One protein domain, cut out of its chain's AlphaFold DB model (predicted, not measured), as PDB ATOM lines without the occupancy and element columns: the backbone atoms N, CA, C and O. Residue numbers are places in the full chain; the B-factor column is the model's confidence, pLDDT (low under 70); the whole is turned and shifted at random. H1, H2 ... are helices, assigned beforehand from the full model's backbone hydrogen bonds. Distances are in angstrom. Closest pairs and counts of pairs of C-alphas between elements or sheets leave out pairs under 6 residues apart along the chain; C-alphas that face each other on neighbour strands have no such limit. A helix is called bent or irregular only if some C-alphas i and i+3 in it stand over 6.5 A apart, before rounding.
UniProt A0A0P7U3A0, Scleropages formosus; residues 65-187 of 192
ATOM      1  N   ALA A  65     -52.678   0.657  22.755       53.53
ATOM      2  CA  ALA A  65     -52.457   1.253  21.438       53.53
ATOM      3  C   ALA A  65     -51.124   2.021  21.299       53.53
ATOM      4  O   ALA A  65     -50.721   2.323  20.180       53.53
ATOM      5  N   ALA A  66     -50.440   2.339  22.404       61.97
ATOM      6  CA  ALA A  66     -49.177   3.075  22.391       61.97
ATOM      7  C   ALA A  66     -47.926   2.195  22.181       61.97
ATOM      8  O   ALA A  66     -46.843   2.735  21.953       61.97
ATOM      9  N   PHE A  67     -48.039   0.863  22.259       72.56
ATOM     10  CA  PHE A  67     -46.885  -0.041  22.189       72.56
ATOM     11  C   PHE A  67     -46.729  -0.664  20.805       72.56
ATOM     12  O   PHE A  67     -47.676  -1.195  20.225       72.56
ATOM     13  N   SER A  68     -45.503  -0.645  20.275       85.25
ATOM     14  CA  SER A  68     -45.188  -1.427  19.081       85.25
ATOM     15  C   SER A  68     -45.256  -2.920  19.413       85.25
ATOM     16  O   SER A  68     -44.892  -3.338  20.514       85.25
ATOM     17  N   LYS A  69     -45.668  -3.749  18.443       87.94
ATOM     18  CA  LYS A  69     -45.663  -5.216  18.582       87.94
ATOM     19  C   LYS A  69     -44.315  -5.732  19.106       87.94
ATOM     20  O   LYS A  69     -44.285  -6.545  20.022       87.94
ATOM     21  N   LYS A  70     -43.218  -5.181  18.578       90.44
ATOM     22  CA  LYS A  70     -41.852  -5.512  18.989       90.44
ATOM     23  C   LYS A  70     -41.602  -5.229  20.473       90.44
ATOM     24  O   LYS A  70     -41.020  -6.060  21.155       90.44
ATOM     25  N   LEU A  71     -42.051  -4.083  20.988       89.19
ATOM     26  CA  LEU A  71     -41.875  -3.740  22.400       89.19
ATOM     27  C   LEU A  71     -42.661  -4.693  23.314       89.19
ATOM     28  O   LEU A  71     -42.146  -5.098  24.351       89.19
ATOM     29  N   CYS A  72     -43.865  -5.109  22.914       90.06
ATOM     30  CA  CYS A  72     -44.620  -6.127  23.647       90.06
ATOM     31  C   CYS A  72     -43.897  -7.482  23.667       90.06
ATOM     32  O   CYS A  72     -43.829  -8.124  24.714       90.06
ATOM     33  N   GLU A  73     -43.345  -7.909  22.529       93.81
ATOM     34  CA  GLU A  73     -42.581  -9.157  22.413       93.81
ATOM     35  C   GLU A  73     -41.304  -9.120  23.267       93.81
ATOM     36  O   GLU A  73     -41.051 -10.049  24.036       93.81
ATOM     37  N   ASP A  74     -40.548  -8.022  23.199       95.38
ATOM     38  CA  ASP A  74     -39.334  -7.819  23.993       95.38
ATOM     39  C   ASP A  74     -39.655  -7.784  25.499       95.38
ATOM     40  O   ASP A  74     -38.964  -8.418  26.302       95.38
ATOM     41  N   ALA A  75     -40.730  -7.090  25.895       95.25
ATOM     42  CA  ALA A  75     -41.163  -7.003  27.288       95.25
ATOM     43  C   ALA A  75     -41.626  -8.364  27.819       95.25
ATOM     44  O   ALA A  75     -41.234  -8.761  28.916       95.25
ATOM     45  N   TRP A  76     -42.404  -9.116  27.038       95.75
ATOM     46  CA  TRP A  76     -42.811 -10.470  27.404       95.75
ATOM     47  C   TRP A  76     -41.606 -11.399  27.565       95.75
ATOM     48  O   TRP A  76     -41.513 -12.125  28.556       95.75
ATOM     49  N   ALA A  77     -40.648 -11.347  26.636       97.44
ATOM     50  CA  ALA A  77     -39.431 -12.146  26.713       97.44
ATOM     51  C   ALA A  77     -38.597 -11.799  27.958       97.44
ATOM     52  O   ALA A  77     -38.103 -12.701  28.640       97.44
ATOM     53  N   ALA A  78     -38.464 -10.510  28.284       98.12
ATOM     54  CA  ALA A  78     -37.782 -10.047  29.491       98.12
ATOM     55  C   ALA A  78     -38.508 -10.491  30.773       98.12
ATOM     56  O   ALA A  78     -37.866 -10.968  31.708       98.12
ATOM     57  N   PHE A  79     -39.839 -10.393  30.793       98.06
ATOM     58  CA  PHE A  79     -40.679 -10.836  31.903       98.06
ATOM     59  C   PHE A  79     -40.563 -12.346  32.148       98.06
ATOM     60  O   PHE A  79     -40.267 -12.765  33.266       98.06
ATOM     61  N   ALA A  80     -40.746 -13.167  31.111       97.81
ATOM     62  CA  ALA A  80     -40.703 -14.623  31.223       97.81
ATOM     63  C   ALA A  80     -39.317 -15.127  31.659       97.81
ATOM     64  O   ALA A  80     -39.211 -16.016  32.506       97.81
ATOM     65  N   ARG A  81     -38.237 -14.516  31.148       97.94
ATOM     66  CA  ARG A  81     -36.849 -14.869  31.501       97.94
ATOM     67  C   ARG A  81     -36.558 -14.754  33.002       97.94
ATOM     68  O   ARG A  81     -35.665 -15.445  33.501       97.94
ATOM     69  N   ALA A  82     -37.293 -13.909  33.724       98.25
ATOM     70  CA  ALA A  82     -37.092 -13.726  35.154       98.25
ATOM     71  C   ALA A  82     -37.386 -14.997  35.966       98.25
ATOM     72  O   ALA A  82     -36.750 -15.203  36.994       98.25
ATOM     73  N   PHE A  83     -38.307 -15.861  35.518       97.88
ATOM     74  CA  PHE A  83     -38.803 -16.981  36.330       97.88
ATOM     75  C   PHE A  83     -38.964 -18.317  35.591       97.88
ATOM     76  O   PHE A  83     -38.990 -19.357  36.246       97.88
ATOM     77  N   VAL A  84     -39.086 -18.335  34.259       98.19
ATOM     78  CA  VAL A  84     -39.225 -19.589  33.498       98.19
ATOM     79  C   VAL A  84     -37.976 -20.455  33.679       98.19
ATOM     80  O   VAL A  84     -36.852 -19.954  33.661       98.19
ATOM     81  N   GLY A  85     -38.178 -21.755  33.894       97.25
ATOM     82  CA  GLY A  85     -37.113 -22.727  34.150       97.25
ATOM     83  C   GLY A  85     -36.489 -22.673  35.546       97.25
ATOM     84  O   GLY A  85     -35.661 -23.529  35.850       97.25
ATOM     85  N   ARG A  86     -36.868 -21.711  36.398       96.38
ATOM     86  CA  ARG A  86     -36.294 -21.520  37.740       96.38
ATOM     87  C   ARG A  86     -37.142 -22.167  38.829       96.38
ATOM     88  O   ARG A  86     -38.340 -22.398  38.648       96.38
ATOM     89  N   ASP A  87     -36.516 -22.415  39.977       96.50
ATOM     90  CA  ASP A  87     -37.248 -22.685  41.211       96.50
ATOM     91  C   ASP A  87     -38.116 -21.457  41.561       96.50
ATOM     92  O   ASP A  87     -37.612 -20.326  41.573       96.50
ATOM     93  N   PRO A  88     -39.426 -21.631  41.812       96.69
ATOM     94  CA  PRO A  88     -40.327 -20.522  42.094       96.69
ATOM     95  C   PRO A  88     -40.060 -19.818  43.438       96.69
ATOM     96  O   PRO A  88     -40.720 -18.822  43.720       96.69
ATOM     97  N   CYS A  89     -39.119 -20.296  44.251       97.19
ATOM     98  CA  CYS A  89     -38.623 -19.641  45.458       97.19
ATOM     99  C   CYS A  89     -37.190 -19.096  45.332       97.19
ATOM    100  O   CYS A  89     -36.651 -18.600  46.322       97.19
ATOM    101  N   GLU A  90     -36.596 -19.127  44.134       96.69
ATOM    102  CA  GLU A  90     -35.252 -18.606  43.846       96.69
ATOM    103  C   GLU A  90     -35.266 -17.572  42.704       96.69
ATOM    104  O   GLU A  90     -34.413 -17.557  41.813       96.69
ATOM    105  N   VAL A  91     -36.261 -16.682  42.715       98.00
ATOM    106  CA  VAL A  91     -36.369 -15.572  41.759       98.00
ATOM    107  C   VAL A  91     -36.032 -14.260  42.468       98.00
ATOM    108  O   VAL A  91     -36.883 -13.729  43.184       98.00
ATOM    109  N   PRO A  92     -34.810 -13.717  42.308       97.81
ATOM    110  CA  PRO A  92     -34.416 -12.464  42.946       97.81
ATOM    111  C   PRO A  92     -35.098 -11.246  42.301       97.81
ATOM    112  O   PRO A  92     -35.621 -11.319  41.189       97.81
ATOM    113  N   VAL A  93     -35.081 -10.107  42.996       97.69
ATOM    114  CA  VAL A  93     -35.707  -8.844  42.550       97.69
ATOM    115  C   VAL A  93     -35.072  -8.345  41.244       97.69
ATOM    116  O   VAL A  93     -35.765  -7.900  40.329       97.69
ATOM    117  N   GLU A  94     -33.757  -8.503  41.121       97.56
ATOM    118  CA  GLU A  94     -32.920  -8.107  39.984       97.56
ATOM    119  C   GLU A  94     -33.224  -8.932  38.726       97.56
ATOM    120  O   GLU A  94     -32.959  -8.494  37.608       97.56
ATOM    121  N   ALA A  95     -33.863 -10.103  38.860       98.25
ATOM    122  CA  ALA A  95     -34.284 -10.898  37.704       98.25
ATOM    123  C   ALA A  95     -35.248 -10.125  36.783       98.25
ATOM    124  O   ALA A  95     -35.330 -10.423  35.591       98.25
ATOM    125  N   TYR A  96     -35.941  -9.116  37.321       98.31
ATOM    126  CA  TYR A  96     -36.844  -8.236  36.584       98.31
ATOM    127  C   TYR A  96     -36.184  -6.956  36.048       98.31
ATOM    128  O   TYR A  96     -36.854  -6.198  35.349       98.31
ATOM    129  N   ASP A  97     -34.892  -6.710  36.298       97.25
ATOM    130  CA  ASP A  97     -34.169  -5.561  35.735       97.25
ATOM    131  C   ASP A  97     -34.335  -5.431  34.214       97.25
ATOM    132  O   ASP A  97     -34.708  -4.347  33.757       97.25
ATOM    133  N   PRO A  98     -34.158  -6.502  33.406       97.75
ATOM    134  CA  PRO A  98     -34.337  -6.411  31.960       97.75
ATOM    135  C   PRO A  98     -35.723  -5.897  31.570       97.75
ATOM    136  O   PRO A  98     -35.828  -5.080  30.665       97.75
ATOM    137  N   LEU A  99     -36.775  -6.312  32.284       97.06
ATOM    138  CA  LEU A  99     -38.136  -5.848  32.024       97.06
ATOM    139  C   LEU A  99     -38.273  -4.348  32.306       97.06
ATOM    140  O   LEU A  99     -38.820  -3.623  31.477       97.06
ATOM    141  N   ILE A 100     -37.752  -3.885  33.446       94.88
ATOM    142  CA  ILE A 100     -37.757  -2.467  33.831       94.88
ATOM    143  C   ILE A 100     -37.069  -1.603  32.771       94.88
ATOM    144  O   ILE A 100     -37.582  -0.533  32.435       94.88
ATOM    145  N   TYR A 101     -35.938  -2.069  32.235       94.19
ATOM    146  CA  TYR A 101     -35.213  -1.375  31.173       94.19
ATOM    147  C   TYR A 101     -35.961  -1.407  29.839       94.19
ATOM    148  O   TYR A 101     -36.104  -0.362  29.212       94.19
ATOM    149  N   THR A 102     -36.474  -2.569  29.420       94.25
ATOM    150  CA  THR A 102     -37.177  -2.732  28.138       94.25
ATOM    151  C   THR A 102     -38.390  -1.819  28.028       94.25
ATOM    152  O   THR A 102     -38.590  -1.196  26.991       94.25
ATOM    153  N   ILE A 103     -39.190  -1.719  29.087       90.31
ATOM    154  CA  ILE A 103     -40.388  -0.873  29.081       90.31
ATOM    155  C   ILE A 103     -40.105   0.583  29.475       90.31
ATOM    156  O   ILE A 103     -41.039   1.376  29.588       90.31
ATOM    157  N   GLU A 104     -38.834   0.924  29.713       88.81
ATOM    158  CA  GLU A 104     -38.388   2.225  30.208       88.81
ATOM    159  C   GLU A 104     -39.224   2.715  31.401       88.81
ATOM    160  O   GLU A 104     -39.737   3.838  31.394       88.81
ATOM    161  N   GLN A 105     -39.406   1.885  32.436       84.38
ATOM    162  CA  GLN A 105     -40.204   2.278  33.603       84.38
ATOM    163  C   GLN A 105     -39.575   3.506  34.276       84.38
ATOM    164  O   GLN A 105     -38.578   3.408  34.992       84.38
ATOM    165  N   LYS A 106     -40.177   4.679  34.068       78.94
ATOM    166  CA  LYS A 106     -39.678   5.935  34.635       78.94
ATOM    167  C   LYS A 106     -40.151   6.100  36.071       78.94
ATOM    168  O   LYS A 106     -41.297   5.781  36.402       78.94
ATOM    169  N   SER A 107     -39.294   6.691  36.900       81.44
ATOM    170  CA  SER A 107     -39.716   7.177  38.207       81.44
ATOM    171  C   SER A 107     -40.811   8.236  38.052       81.44
ATOM    172  O   SER A 107     -40.880   8.985  37.069       81.44
ATOM    173  N   ARG A 108     -41.700   8.309  39.041       79.69
ATOM    174  CA  ARG A 108     -42.737   9.343  39.120       79.69
ATOM    175  C   ARG A 108     -42.467  10.202  40.353       79.69
ATOM    176  O   ARG A 108     -43.304  10.292  41.249       79.69
ATOM    177  N   CYS A 109     -41.280  10.821  40.393       80.31
ATOM    178  CA  CYS A 109     -40.821  11.626  41.530       80.31
ATOM    179  C   CYS A 109     -41.904  12.587  42.028       80.31
ATOM    180  O   CYS A 109     -42.542  13.282  41.233       80.31
ATOM    181  N   GLY A 110     -42.122  12.594  43.344       79.50
ATOM    182  CA  GLY A 110     -43.099  13.459  44.006       79.50
ATOM    183  C   GLY A 110     -44.566  13.209  43.627       79.50
ATOM    184  O   GLY A 110     -45.430  13.981  44.043       79.50
ATOM    185  N   ARG A 111     -44.861  12.164  42.848       84.38
ATOM    186  CA  ARG A 111     -46.215  11.826  42.389       84.38
ATOM    187  C   ARG A 111     -46.650  10.418  42.774       84.38
ATOM    188  O   ARG A 111     -47.850  10.169  42.790       84.38
ATOM    189  N   THR A 112     -45.726   9.513  43.092       88.19
ATOM    190  CA  THR A 112     -46.099   8.169  43.547       88.19
ATOM    191  C   THR A 112     -46.684   8.204  44.959       88.19
ATOM    192  O   THR A 112     -46.001   8.593  45.905       88.19
ATOM    193  N   LEU A 113     -47.929   7.755  45.102       91.38
ATOM    194  CA  LEU A 113     -48.565   7.455  46.376       91.38
ATOM    195  C   LEU A 113     -48.316   5.984  46.721       91.38
ATOM    196  O   LEU A 113     -48.900   5.082  46.118       91.38
ATOM    197  N   PHE A 114     -47.452   5.745  47.704       92.56
ATOM    198  CA  PHE A 114     -47.252   4.412  48.265       92.56
ATOM    199  C   PHE A 114     -48.338   4.090  49.284       92.56
ATOM    200  O   PHE A 114     -48.815   4.962  50.012       92.56
ATOM    201  N   TRP A 115     -48.705   2.818  49.357       94.56
ATOM    202  CA  TRP A 115     -49.741   2.336  50.254       94.56
ATOM    203  C   TRP A 115     -49.381   0.947  50.781       94.56
ATOM    204  O   TRP A 115     -48.592   0.216  50.186       94.56
ATOM    205  N   SER A 116     -49.949   0.578  51.928       94.19
ATOM    206  CA  SER A 116     -49.794  -0.755  52.508       94.19
ATOM    207  C   SER A 116     -51.116  -1.173  53.119       94.19
ATOM    208  O   SER A 116     -51.638  -0.492  53.998       94.19
ATOM    209  N   LYS A 117     -51.691  -2.268  52.609       93.50
ATOM    210  CA  LYS A 117     -53.013  -2.792  53.006       93.50
ATOM    211  C   LYS A 117     -54.194  -1.820  52.811       93.50
ATOM    212  O   LYS A 117     -55.311  -2.146  53.189       93.50
ATOM    213  N   THR A 118     -53.975  -0.667  52.179       96.31
ATOM    214  CA  THR A 118     -54.971   0.397  51.951       96.31
ATOM    215  C   THR A 118     -55.215   0.678  50.465       96.31
ATOM    216  O   THR A 118     -55.575   1.794  50.099       96.31
ATOM    217  N   LYS A 119     -55.057  -0.342  49.604       94.12
ATOM    218  CA  LYS A 119     -55.190  -0.249  48.137       94.12
ATOM    219  C   LYS A 119     -56.401   0.571  47.696       94.12
ATOM    220  O   LYS A 119     -56.259   1.554  46.981       94.12
ATOM    221  N   VAL A 120     -57.588   0.181  48.164       94.75
ATOM    222  CA  VAL A 120     -58.864   0.795  47.761       94.75
ATOM    223  C   VAL A 120     -58.867   2.297  48.043       94.75
ATOM    224  O   VAL A 120     -59.180   3.083  47.155       94.75
ATOM    225  N   LEU A 121     -58.449   2.696  49.247       95.50
ATOM    226  CA  LEU A 121     -58.395   4.102  49.642       95.50
ATOM    227  C   LEU A 121     -57.345   4.880  48.836       95.50
ATOM    228  O   LEU A 121     -57.612   5.998  48.407       95.50
ATOM    229  N   ALA A 122     -56.168   4.293  48.607       94.56
ATOM    230  CA  ALA A 122     -55.110   4.928  47.826       94.56
ATOM    231  C   ALA A 122     -55.554   5.197  46.380       94.56
ATOM    232  O   ALA A 122     -55.355   6.299  45.877       94.56
ATOM    233  N   HIS A 123     -56.224   4.233  45.744       92.44
ATOM    234  CA  HIS A 123     -56.771   4.412  44.399       92.44
ATOM    235  C   HIS A 123     -57.924   5.418  44.348       92.44
ATOM    236  O   HIS A 123     -57.988   6.215  43.418       92.44
ATOM    237  N   GLN A 124     -58.830   5.420  45.333       92.50
ATOM    238  CA  GLN A 124     -59.871   6.452  45.425       92.50
ATOM    239  C   GLN A 124     -59.242   7.847  45.535       92.50
ATOM    240  O   GLN A 124     -59.637   8.772  44.829       92.50
ATOM    241  N   PHE A 125     -58.192   7.974  46.349       90.62
ATOM    242  CA  PHE A 125     -57.462   9.223  46.497       90.62
ATOM    243  C   PHE A 125     -56.789   9.673  45.192       90.62
ATOM    244  O   PHE A 125     -56.882  10.849  44.854       90.62
ATOM    245  N   THR A 126     -56.133   8.786  44.432       89.25
ATOM    246  CA  THR A 126     -55.489   9.173  43.157       89.25
ATOM    247  C   THR A 126     -56.493   9.478  42.046       89.25
ATOM    248  O   THR A 126     -56.226  10.341  41.208       89.25
ATOM    249  N   GLN A 127     -57.681   8.863  42.065       86.44
ATOM    250  CA  GLN A 127     -58.780   9.217  41.158       86.44
ATOM    251  C   GLN A 127     -59.266  10.658  41.377       86.44
ATOM    252  O   GLN A 127     -59.501  11.385  40.408       86.44
ATOM    253  N   GLU A 128     -59.367  11.097  42.635       84.56
ATOM    254  CA  GLU A 128     -59.701  12.485  42.979       84.56
ATOM    255  C   GLU A 128     -58.516  13.436  42.742       84.56
ATOM    256  O   GLU A 128     -58.650  14.510  42.147       84.56
ATOM    257  N   LYS A 129     -57.318  13.036  43.180       81.44
ATOM    258  CA  LYS A 129     -56.066  13.786  43.060       81.44
ATOM    259  C   LYS A 129     -55.268  13.300  41.857       81.44
ATOM    260  O   LYS A 129     -54.193  12.727  42.005       81.44
ATOM    261  N   LYS A 130     -55.736  13.662  40.659       77.25
ATOM    262  CA  LYS A 130     -55.144  13.298  39.350       77.25
ATOM    263  C   LYS A 130     -53.654  13.633  39.157       77.25
ATOM    264  O   LYS A 130     -53.093  13.308  38.117       77.25
ATOM    265  N   CYS A 131     -53.020  14.337  40.097       81.25
ATOM    266  CA  CYS A 131     -51.593  14.650  40.069       81.25
ATOM    267  C   CYS A 131     -50.717  13.612  40.806       81.25
ATOM    268  O   CYS A 131     -49.491  13.664  40.683       81.25
ATOM    269  N   MET A 132     -51.331  12.654  41.512       86.12
ATOM    270  CA  MET A 132     -50.673  11.494  42.117       86.12
ATOM    271  C   MET A 132     -51.061  10.200  41.401       86.12
ATOM    272  O   MET A 132     -52.108  10.117  40.767       86.12
ATOM    273  N   VAL A 133     -50.201   9.195  41.512       88.56
ATOM    274  CA  VAL A 133     -50.378   7.863  40.924       88.56
ATOM    275  C   VAL A 133     -49.951   6.799  41.921       88.56
ATOM    276  O   VAL A 133     -48.979   6.982  42.646       88.56
ATOM    277  N   THR A 134     -50.651   5.680  41.963       92.88
ATOM    278  CA  THR A 134     -50.192   4.469  42.649       92.88
ATOM    279  C   THR A 134     -49.204   3.699  41.763       92.88
ATOM    280  O   THR A 134     -48.956   4.070  40.610       92.88
ATOM    281  N   VAL A 135     -48.602   2.625  42.282       93.25
ATOM    282  CA  VAL A 135     -47.751   1.738  41.463       93.25
ATOM    283  C   VAL A 135     -48.593   1.094  40.359       93.25
ATOM    284  O   VAL A 135     -48.156   0.987  39.212       93.25
ATOM    285  N   GLU A 136     -49.820   0.728  40.706       93.94
ATOM    286  CA  GLU A 136     -50.833   0.090  39.874       93.94
ATOM    287  C   GLU A 136     -51.355   1.008  38.754       93.94
ATOM    288  O   GLU A 136     -51.840   0.518  37.742       93.94
ATOM    289  N   ASP A 137     -51.182   2.329  38.871       89.31
ATOM    290  CA  ASP A 137     -51.493   3.293  37.803       89.31
ATOM    291  C   ASP A 137     -50.365   3.400  36.744       89.31
ATOM    292  O   ASP A 137     -50.470   4.147  35.766       89.31
ATOM    293  N   THR A 138     -49.249   2.682  36.921       87.94
ATOM    294  CA  THR A 138     -48.171   2.575  35.919       87.94
ATOM    295  C   THR A 138     -48.390   1.398  34.968       87.94
ATOM    296  O   THR A 138     -49.192   0.524  35.257       87.94
ATOM    297  N   LEU A 139     -47.663   1.326  33.844       88.56
ATOM    298  CA  LEU A 139     -47.834   0.249  32.853       88.56
ATOM    299  C   LEU A 139     -47.714  -1.154  33.455       88.56
ATOM    300  O   LEU A 139     -48.628  -1.964  33.315       88.56
ATOM    301  N   LEU A 140     -46.589  -1.437  34.114       92.81
ATOM    302  CA  LEU A 140     -46.359  -2.748  34.716       92.81
ATOM    303  C   LEU A 140     -47.318  -3.016  35.866       92.81
ATOM    304  O   LEU A 140     -47.797  -4.136  35.994       92.81
ATOM    305  N   GLY A 141     -47.607  -1.996  36.676       93.38
ATOM    306  CA  GLY A 141     -48.569  -2.128  37.761       93.38
ATOM    307  C   GLY A 141     -49.954  -2.495  37.240       93.38
ATOM    308  O   GLY A 141     -50.528  -3.463  37.712       93.38
ATOM    309  N   PHE A 142     -50.443  -1.790  36.220       91.81
ATOM    310  CA  PHE A 142     -51.768  -1.988  35.641       91.81
ATOM    311  C   PHE A 142     -51.930  -3.374  35.009       91.81
ATOM    312  O   PHE A 142     -52.915  -4.057  35.267       91.81
ATOM    313  N   ILE A 143     -50.962  -3.806  34.193       91.50
ATOM    314  CA  ILE A 143     -51.043  -5.094  33.482       91.50
ATOM    315  C   ILE A 143     -50.938  -6.275  34.453       91.50
ATOM    316  O   ILE A 143     -51.565  -7.308  34.231       91.50
ATOM    317  N   MET A 144     -50.139  -6.136  35.512       95.25
ATOM    318  CA  MET A 144     -49.814  -7.244  36.413       95.25
ATOM    319  C   MET A 144     -50.664  -7.265  37.687       95.25
ATOM    320  O   MET A 144     -50.505  -8.168  38.514       95.25
ATOM    321  N   ASP A 145     -51.563  -6.295  37.860       95.12
ATOM    322  CA  ASP A 145     -52.399  -6.183  39.047       95.12
ATOM    323  C   ASP A 145     -53.307  -7.407  39.228       95.12
ATOM    324  O   ASP A 145     -54.013  -7.839  38.319       95.12
ATOM    325  N   GLY A 146     -53.277  -7.988  40.428       93.88
ATOM    326  CA  GLY A 146     -54.064  -9.174  40.775       93.88
ATOM    327  C   GLY A 146     -53.628 -10.481  40.099       93.88
ATOM    328  O   GLY A 146     -54.251 -11.513  40.347       93.88
ATOM    329  N   LEU A 147     -52.571 -10.480  39.280       96.25
ATOM    330  CA  LEU A 147     -52.080 -11.690  38.620       96.25
ATOM    331  C   LEU A 147     -51.148 -12.504  39.530       96.25
ATOM    332  O   LEU A 147     -50.496 -11.990  40.437       96.25
ATOM    333  N   THR A 148     -51.066 -13.807  39.263       97.00
ATOM    334  CA  THR A 148     -50.115 -14.730  39.897       97.00
ATOM    335  C   THR A 148     -49.436 -15.562  38.823       97.00
ATOM    336  O   THR A 148     -50.096 -16.067  37.917       97.00
ATOM    337  N   TRP A 149     -48.116 -15.701  38.924       98.12
ATOM    338  CA  TRP A 149     -47.313 -16.467  37.980       98.12
ATOM    339  C   TRP A 149     -46.100 -17.084  38.667       98.12
ATOM    340  O   TRP A 149     -45.578 -16.562  39.655       98.12
ATOM    341  N   CYS A 150     -45.627 -18.190  38.110       98.12
ATOM    342  CA  CYS A 150     -44.360 -18.794  38.470       98.12
ATOM    343  C   CYS A 150     -43.822 -19.694  37.356       98.12
ATOM    344  O   CYS A 150     -44.530 -20.053  36.413       98.12
ATOM    345  N   GLY A 151     -42.541 -20.037  37.475       97.06
ATOM    346  CA  GLY A 151     -41.911 -21.089  36.691       97.06
ATOM    347  C   GLY A 151     -41.854 -22.388  37.482       97.06
ATOM    348  O   GLY A 151     -42.355 -22.486  38.604       97.06
ATOM    349  N   ARG A 152     -41.228 -23.395  36.881       95.94
ATOM    350  CA  ARG A 152     -40.825 -24.628  37.557       95.94
ATOM    351  C   ARG A 152     -39.420 -24.979  37.108       95.94
ATOM    352  O   ARG A 152     -39.080 -24.759  35.944       95.94
ATOM    353  N   ASN A 153     -38.646 -25.562  38.016       95.31
ATOM    354  CA  ASN A 153     -37.280 -25.978  37.739       95.31
ATOM    355  C   ASN A 153     -37.235 -26.886  36.491       95.31
ATOM    356  O   ASN A 153     -37.974 -27.868  36.409       95.31
ATOM    357  N   GLY A 154     -36.439 -26.498  35.492       92.62
ATOM    358  CA  GLY A 154     -36.279 -27.230  34.229       92.62
ATOM    359  C   GLY A 154     -37.480 -27.189  33.270       92.62
ATOM    360  O   GLY A 154     -37.448 -27.843  32.230       92.62
ATOM    361  N   SER A 155     -38.539 -26.434  33.580       95.56
ATOM    362  CA  SER A 155     -39.719 -26.301  32.719       95.56
ATOM    363  C   SER A 155     -39.703 -25.006  31.910       95.56
ATOM    364  O   SER A 155     -39.488 -23.927  32.453       95.56
ATOM    365  N   ASN A 156     -40.066 -25.096  30.630       95.31
ATOM    366  CA  ASN A 156     -40.265 -23.927  29.764       95.31
ATOM    367  C   ASN A 156     -41.664 -23.287  29.911       95.31
ATOM    368  O   ASN A 156     -42.016 -22.391  29.147       95.31
ATOM    369  N   GLY A 157     -42.484 -23.774  30.848       94.94
ATOM    370  CA  GLY A 157     -43.853 -23.311  31.058       94.94
ATOM    371  C   GLY A 157     -43.969 -22.118  32.008       94.94
ATOM    372  O   GLY A 157     -43.157 -21.935  32.917       94.94
ATOM    373  N   VAL A 158     -45.042 -21.350  31.819       97.31
ATOM    374  CA  VAL A 158     -45.550 -20.364  32.781       97.31
ATOM    375  C   VAL A 158     -46.761 -20.975  33.473       97.31
ATOM    376  O   VAL A 158     -47.672 -21.470  32.810       97.31
ATOM    377  N   PHE A 159     -46.779 -20.939  34.799       97.69
ATOM    378  CA  PHE A 159     -47.851 -21.510  35.606       97.69
ATOM    379  C   PHE A 159     -48.545 -20.410  36.401       97.69
ATOM    380  O   PHE A 159     -47.889 -19.509  36.913       97.69
ATOM    381  N   THR A 160     -49.868 -20.497  36.515       96.62
ATOM    382  CA  THR A 160     -50.702 -19.589  37.327       96.62
ATOM    383  C   THR A 160     -51.298 -20.289  38.550       96.62
ATOM    384  O   THR A 160     -51.936 -19.659  39.389       96.62
ATOM    385  N   THR A 161     -51.078 -21.601  38.673       95.19
ATOM    386  CA  THR A 161     -51.553 -22.448  39.770       95.19
ATOM    387  C   THR A 161     -50.387 -23.197  40.408       95.19
ATOM    388  O   THR A 161     -49.393 -23.522  39.751       95.19
ATOM    389  N   GLY A 162     -50.501 -23.466  41.712       93.44
ATOM    390  CA  GLY A 162     -49.428 -24.106  42.482       93.44
ATOM    391  C   GLY A 162     -48.184 -23.227  42.651       93.44
ATOM    392  O   GLY A 162     -47.096 -23.753  42.862       93.44
ATOM    393  N   CYS A 163     -48.332 -21.906  42.526       96.75
ATOM    394  CA  CYS A 163     -47.258 -20.951  42.767       96.75
ATOM    395  C   CYS A 163     -47.151 -20.608  44.258       96.75
ATOM    396  O   CYS A 163     -48.178 -20.563  44.941       96.75
ATOM    397  N   PRO A 164     -45.939 -20.326  44.763       96.50
ATOM    398  CA  PRO A 164     -45.760 -19.893  46.136       96.50
ATOM    399  C   PRO A 164     -46.450 -18.546  46.375       96.50
ATOM    400  O   PRO A 164     -46.243 -17.573  45.650       96.50
ATOM    401  N   GLY A 165     -47.273 -18.494  47.415       92.38
ATOM    402  CA  GLY A 165     -47.907 -17.284  47.912       92.38
ATOM    403  C   GLY A 165     -46.933 -16.370  48.657       92.38
ATOM    404  O   GLY A 165     -45.786 -16.714  48.945       92.38
ATOM    405  N   TRP A 166     -47.434 -15.194  49.038       89.88
ATOM    406  CA  TRP A 166     -46.647 -14.093  49.611       89.88
ATOM    407  C   TRP A 166     -45.790 -14.457  50.836       89.88
ATOM    408  O   TRP A 166     -44.744 -13.843  51.056       89.88
ATOM    409  N   THR A 167     -46.242 -15.415  51.649       91.06
ATOM    410  CA  THR A 167     -45.589 -15.844  52.896       91.06
ATOM    411  C   THR A 167     -44.789 -17.137  52.764       91.06
ATOM    412  O   THR A 167     -44.058 -17.471  53.691       91.06
ATOM    413  N   GLN A 168     -44.908 -17.869  51.651       94.12
ATOM    414  CA  GLN A 168     -44.273 -19.184  51.505       94.12
ATOM    415  C   GLN A 168     -42.768 -19.075  51.245       94.12
ATOM    416  O   GLN A 168     -42.003 -19.880  51.763       94.12
ATOM    417  N   CYS A 169     -42.331 -18.057  50.499       94.69
ATOM    418  CA  CYS A 169     -40.914 -17.732  50.342       94.69
ATOM    419  C   CYS A 169     -40.713 -16.266  49.939       94.69
ATOM    420  O   CYS A 169     -41.585 -15.644  49.329       94.69
ATOM    421  N   GLN A 170     -39.559 -15.699  50.311       93.44
ATOM    422  CA  GLN A 170     -39.249 -14.276  50.106       93.44
ATOM    423  C   GLN A 170     -38.896 -13.941  48.654       93.44
ATOM    424  O   GLN A 170     -39.225 -12.853  48.189       93.44
ATOM    425  N   LEU A 171     -38.253 -14.871  47.944       96.25
ATOM    426  CA  LEU A 171     -37.770 -14.691  46.573       96.25
ATOM    427  C   LEU A 171     -38.687 -15.406  45.574       96.25
ATOM    428  O   LEU A 171     -38.244 -16.221  44.768       96.25
ATOM    429  N   ASN A 172     -39.988 -15.128  45.664       97.50
ATOM    430  CA  ASN A 172     -40.950 -15.624  44.683       97.50
ATOM    431  C   ASN A 172     -41.163 -14.616  43.536       97.50
ATOM    432  O   ASN A 172     -41.054 -13.410  43.766       97.50
ATOM    433  N   PRO A 173     -41.525 -15.076  42.321       97.81
ATOM    434  CA  PRO A 173     -41.684 -14.233  41.136       97.81
ATOM    435  C   PRO A 173     -42.572 -13.004  41.348       97.81
ATOM    436  O   PRO A 173     -42.193 -11.897  40.973       97.81
ATOM    437  N   VAL A 174     -43.735 -13.178  41.979       97.81
ATOM    438  CA  VAL A 174     -44.712 -12.099  42.179       97.81
ATOM    439  C   VAL A 174     -44.164 -11.051  43.147       97.81
ATOM    440  O   VAL A 174     -44.173  -9.857  42.853       97.81
ATOM    441  N   ARG A 175     -43.640 -11.482  44.296       97.06
ATOM    442  CA  ARG A 175     -43.070 -10.591  45.312       97.06
ATOM    443  C   ARG A 175     -41.845  -9.849  44.788       97.06
ATOM    444  O   ARG A 175     -41.738  -8.641  44.998       97.06
ATOM    445  N   SER A 176     -40.961 -10.547  44.085       98.00
ATOM    446  CA  SER A 176     -39.762  -9.967  43.484       98.00
ATOM    447  C   SER A 176     -40.103  -8.948  42.401       98.00
ATOM    448  O   SER A 176     -39.529  -7.860  42.388       98.00
ATOM    449  N   PHE A 177     -41.098  -9.239  41.560       97.94
ATOM    450  CA  PHE A 177     -41.619  -8.291  40.580       97.94
ATOM    451  C   PHE A 177     -42.139  -7.012  41.240       97.94
ATOM    452  O   PHE A 177     -41.691  -5.921  40.889       97.94
ATOM    453  N   TRP A 178     -43.038  -7.127  42.224       96.94
ATOM    454  CA  TRP A 178     -43.606  -5.950  42.887       96.94
ATOM    455  C   TRP A 178     -42.537  -5.148  43.623       96.94
ATOM    456  O   TRP A 178     -42.504  -3.928  43.488       96.94
ATOM    457  N   GLY A 179     -41.603  -5.818  44.305       95.69
ATOM    458  CA  GLY A 179     -40.446  -5.160  44.912       95.69
ATOM    459  C   GLY A 179     -39.639  -4.362  43.886       95.69
ATOM    460  O   GLY A 179     -39.304  -3.198  44.121       95.69
ATOM    461  N   ARG A 180     -39.398  -4.945  42.706       96.38
ATOM    462  CA  ARG A 180     -38.613  -4.293  41.660       96.38
ATOM    463  C   ARG A 180     -39.329  -3.104  41.028       96.38
ATOM    464  O   ARG A 180     -38.697  -2.066  40.808       96.38
ATOM    465  N   VAL A 181     -40.621  -3.244  40.734       94.88
ATOM    466  CA  VAL A 181     -41.447  -2.178  40.148       94.88
ATOM    467  C   VAL A 181     -41.625  -1.032  41.142       94.88
ATOM    468  O   VAL A 181     -41.445   0.123  40.755       94.88
ATOM    469  N   SER A 182     -41.886  -1.321  42.422       93.88
ATOM    470  CA  SER A 182     -41.954  -0.304  43.480       93.88
ATOM    471  C   SER A 182     -40.655   0.500  43.582       93.88
ATOM    472  O   SER A 182     -40.705   1.729  43.623       93.88
ATOM    473  N   ALA A 183     -39.497  -0.168  43.535       92.44
ATOM    474  CA  ALA A 183     -38.194   0.499  43.526       92.44
ATOM    475  C   ALA A 183     -37.949   1.327  42.246       92.44
ATOM    476  O   ALA A 183     -37.353   2.403  42.293       92.44
ATOM    477  N   ALA A 184     -38.424   0.859  41.085       91.38
ATOM    478  CA  ALA A 184     -38.305   1.606  39.831       91.38
ATOM    479  C   ALA A 184     -39.091   2.926  39.879       91.38
ATOM    480  O   ALA A 184     -38.593   3.971  39.457       91.38
ATOM    481  N   VAL A 185     -40.317   2.893  40.413       89.19
ATOM    482  CA  VAL A 185     -41.173   4.086  40.456       89.19
ATOM    483  C   VAL A 185     -40.768   5.075  41.545       89.19
ATOM    484  O   VAL A 185     -41.030   6.268  41.375       89.19
ATOM    485  N   SER A 186     -40.122   4.607  42.622       83.62
ATOM    486  CA  SER A 186     -39.656   5.458  43.721       83.62
ATOM    487  C   SER A 186     -38.487   6.354  43.319       83.62
ATOM    488  O   SER A 186     -38.451   7.489  43.769       83.62
ATOM    489  N   GLY A 187     -37.594   5.879  42.439       71.56
ATOM    490  CA  GLY A 187     -36.461   6.624  41.879       71.56
ATOM    491  C   GLY A 187     -35.370   7.003  42.904       71.56
ATOM    492  O   GLY A 187     -35.665   7.652  43.901       71.56
TER     493      GLY A 187
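Overview. This is residues 65 to 187 of the 192 residues of a protein of Scleropages formosus (UniProt A0A0P7U3A0). Helices H1 and H2 form a hairpin, side by side and running opposite ways, and H2 alone of the two packs on H5, its first residue, Val 93, coming closest to H5 at a steep tilt of 58 degrees; H5 and the short H4, which is near it, lie nearest the middle of the domain. H3 lies off at one end, away from the other helices, and the long loop of residues 145 to 172 reaches toward the opposite end. The printed part has 123 residues with five named helices, H1 to H5 in chain order, and no named strand. It is all helix in class, though only 53 residues are in named elements. The whole is compact, with a radius of gyration of the C-alphas of 15.0 A and spans of 46 by 35 by 23 A.

Along the chain. H1, residues 69 to 81, begins at C-alpha 69 (-45.663, -5.216, 18.582) and is 18.4 A long. H2, residues 93 to 102, is 15.7 A long and irregular: C-alphas 95 and 98 are 7.3 A apart. H3 is residues 119 to 128, 14.5 A long, and H4 is residues 139 to 144. H5, residues 173 to 186, is 20.0 A long and ends at C-alpha 186 (-39.656, 5.458, 43.721).

Arrangement. H1 and H2 form a helical hairpin: they touch at a shallow tilt of 10 degrees, opposite ways, the closest C-alphas being those of Ala 78 and Leu 99, 4.9 A apart. H2 touches H5 at a steep tilt of 58 degrees, the same way, with the C-alphas of Val 93 and Ser 176 closest at 4.3 A. H4 and H5 are close but not clearly touching; their closest C-alphas, of Leu 140 and Val 181, are 7.3 A apart. H3 touches no helix. Every O i to N i+4 pair is within hydrogen-bond range in H1, H3, H4 and H5, and 3 of 6 are in H2.

Size, cuts and confidence. The C-alphas farthest apart, of Glu 128 and Gly 154, are 46.9 A apart. The printed part has no cut. The links H1 to H2, H2 to H3 and H4 to H5 are long. Residues 65 to 66 have pLDDT under 70.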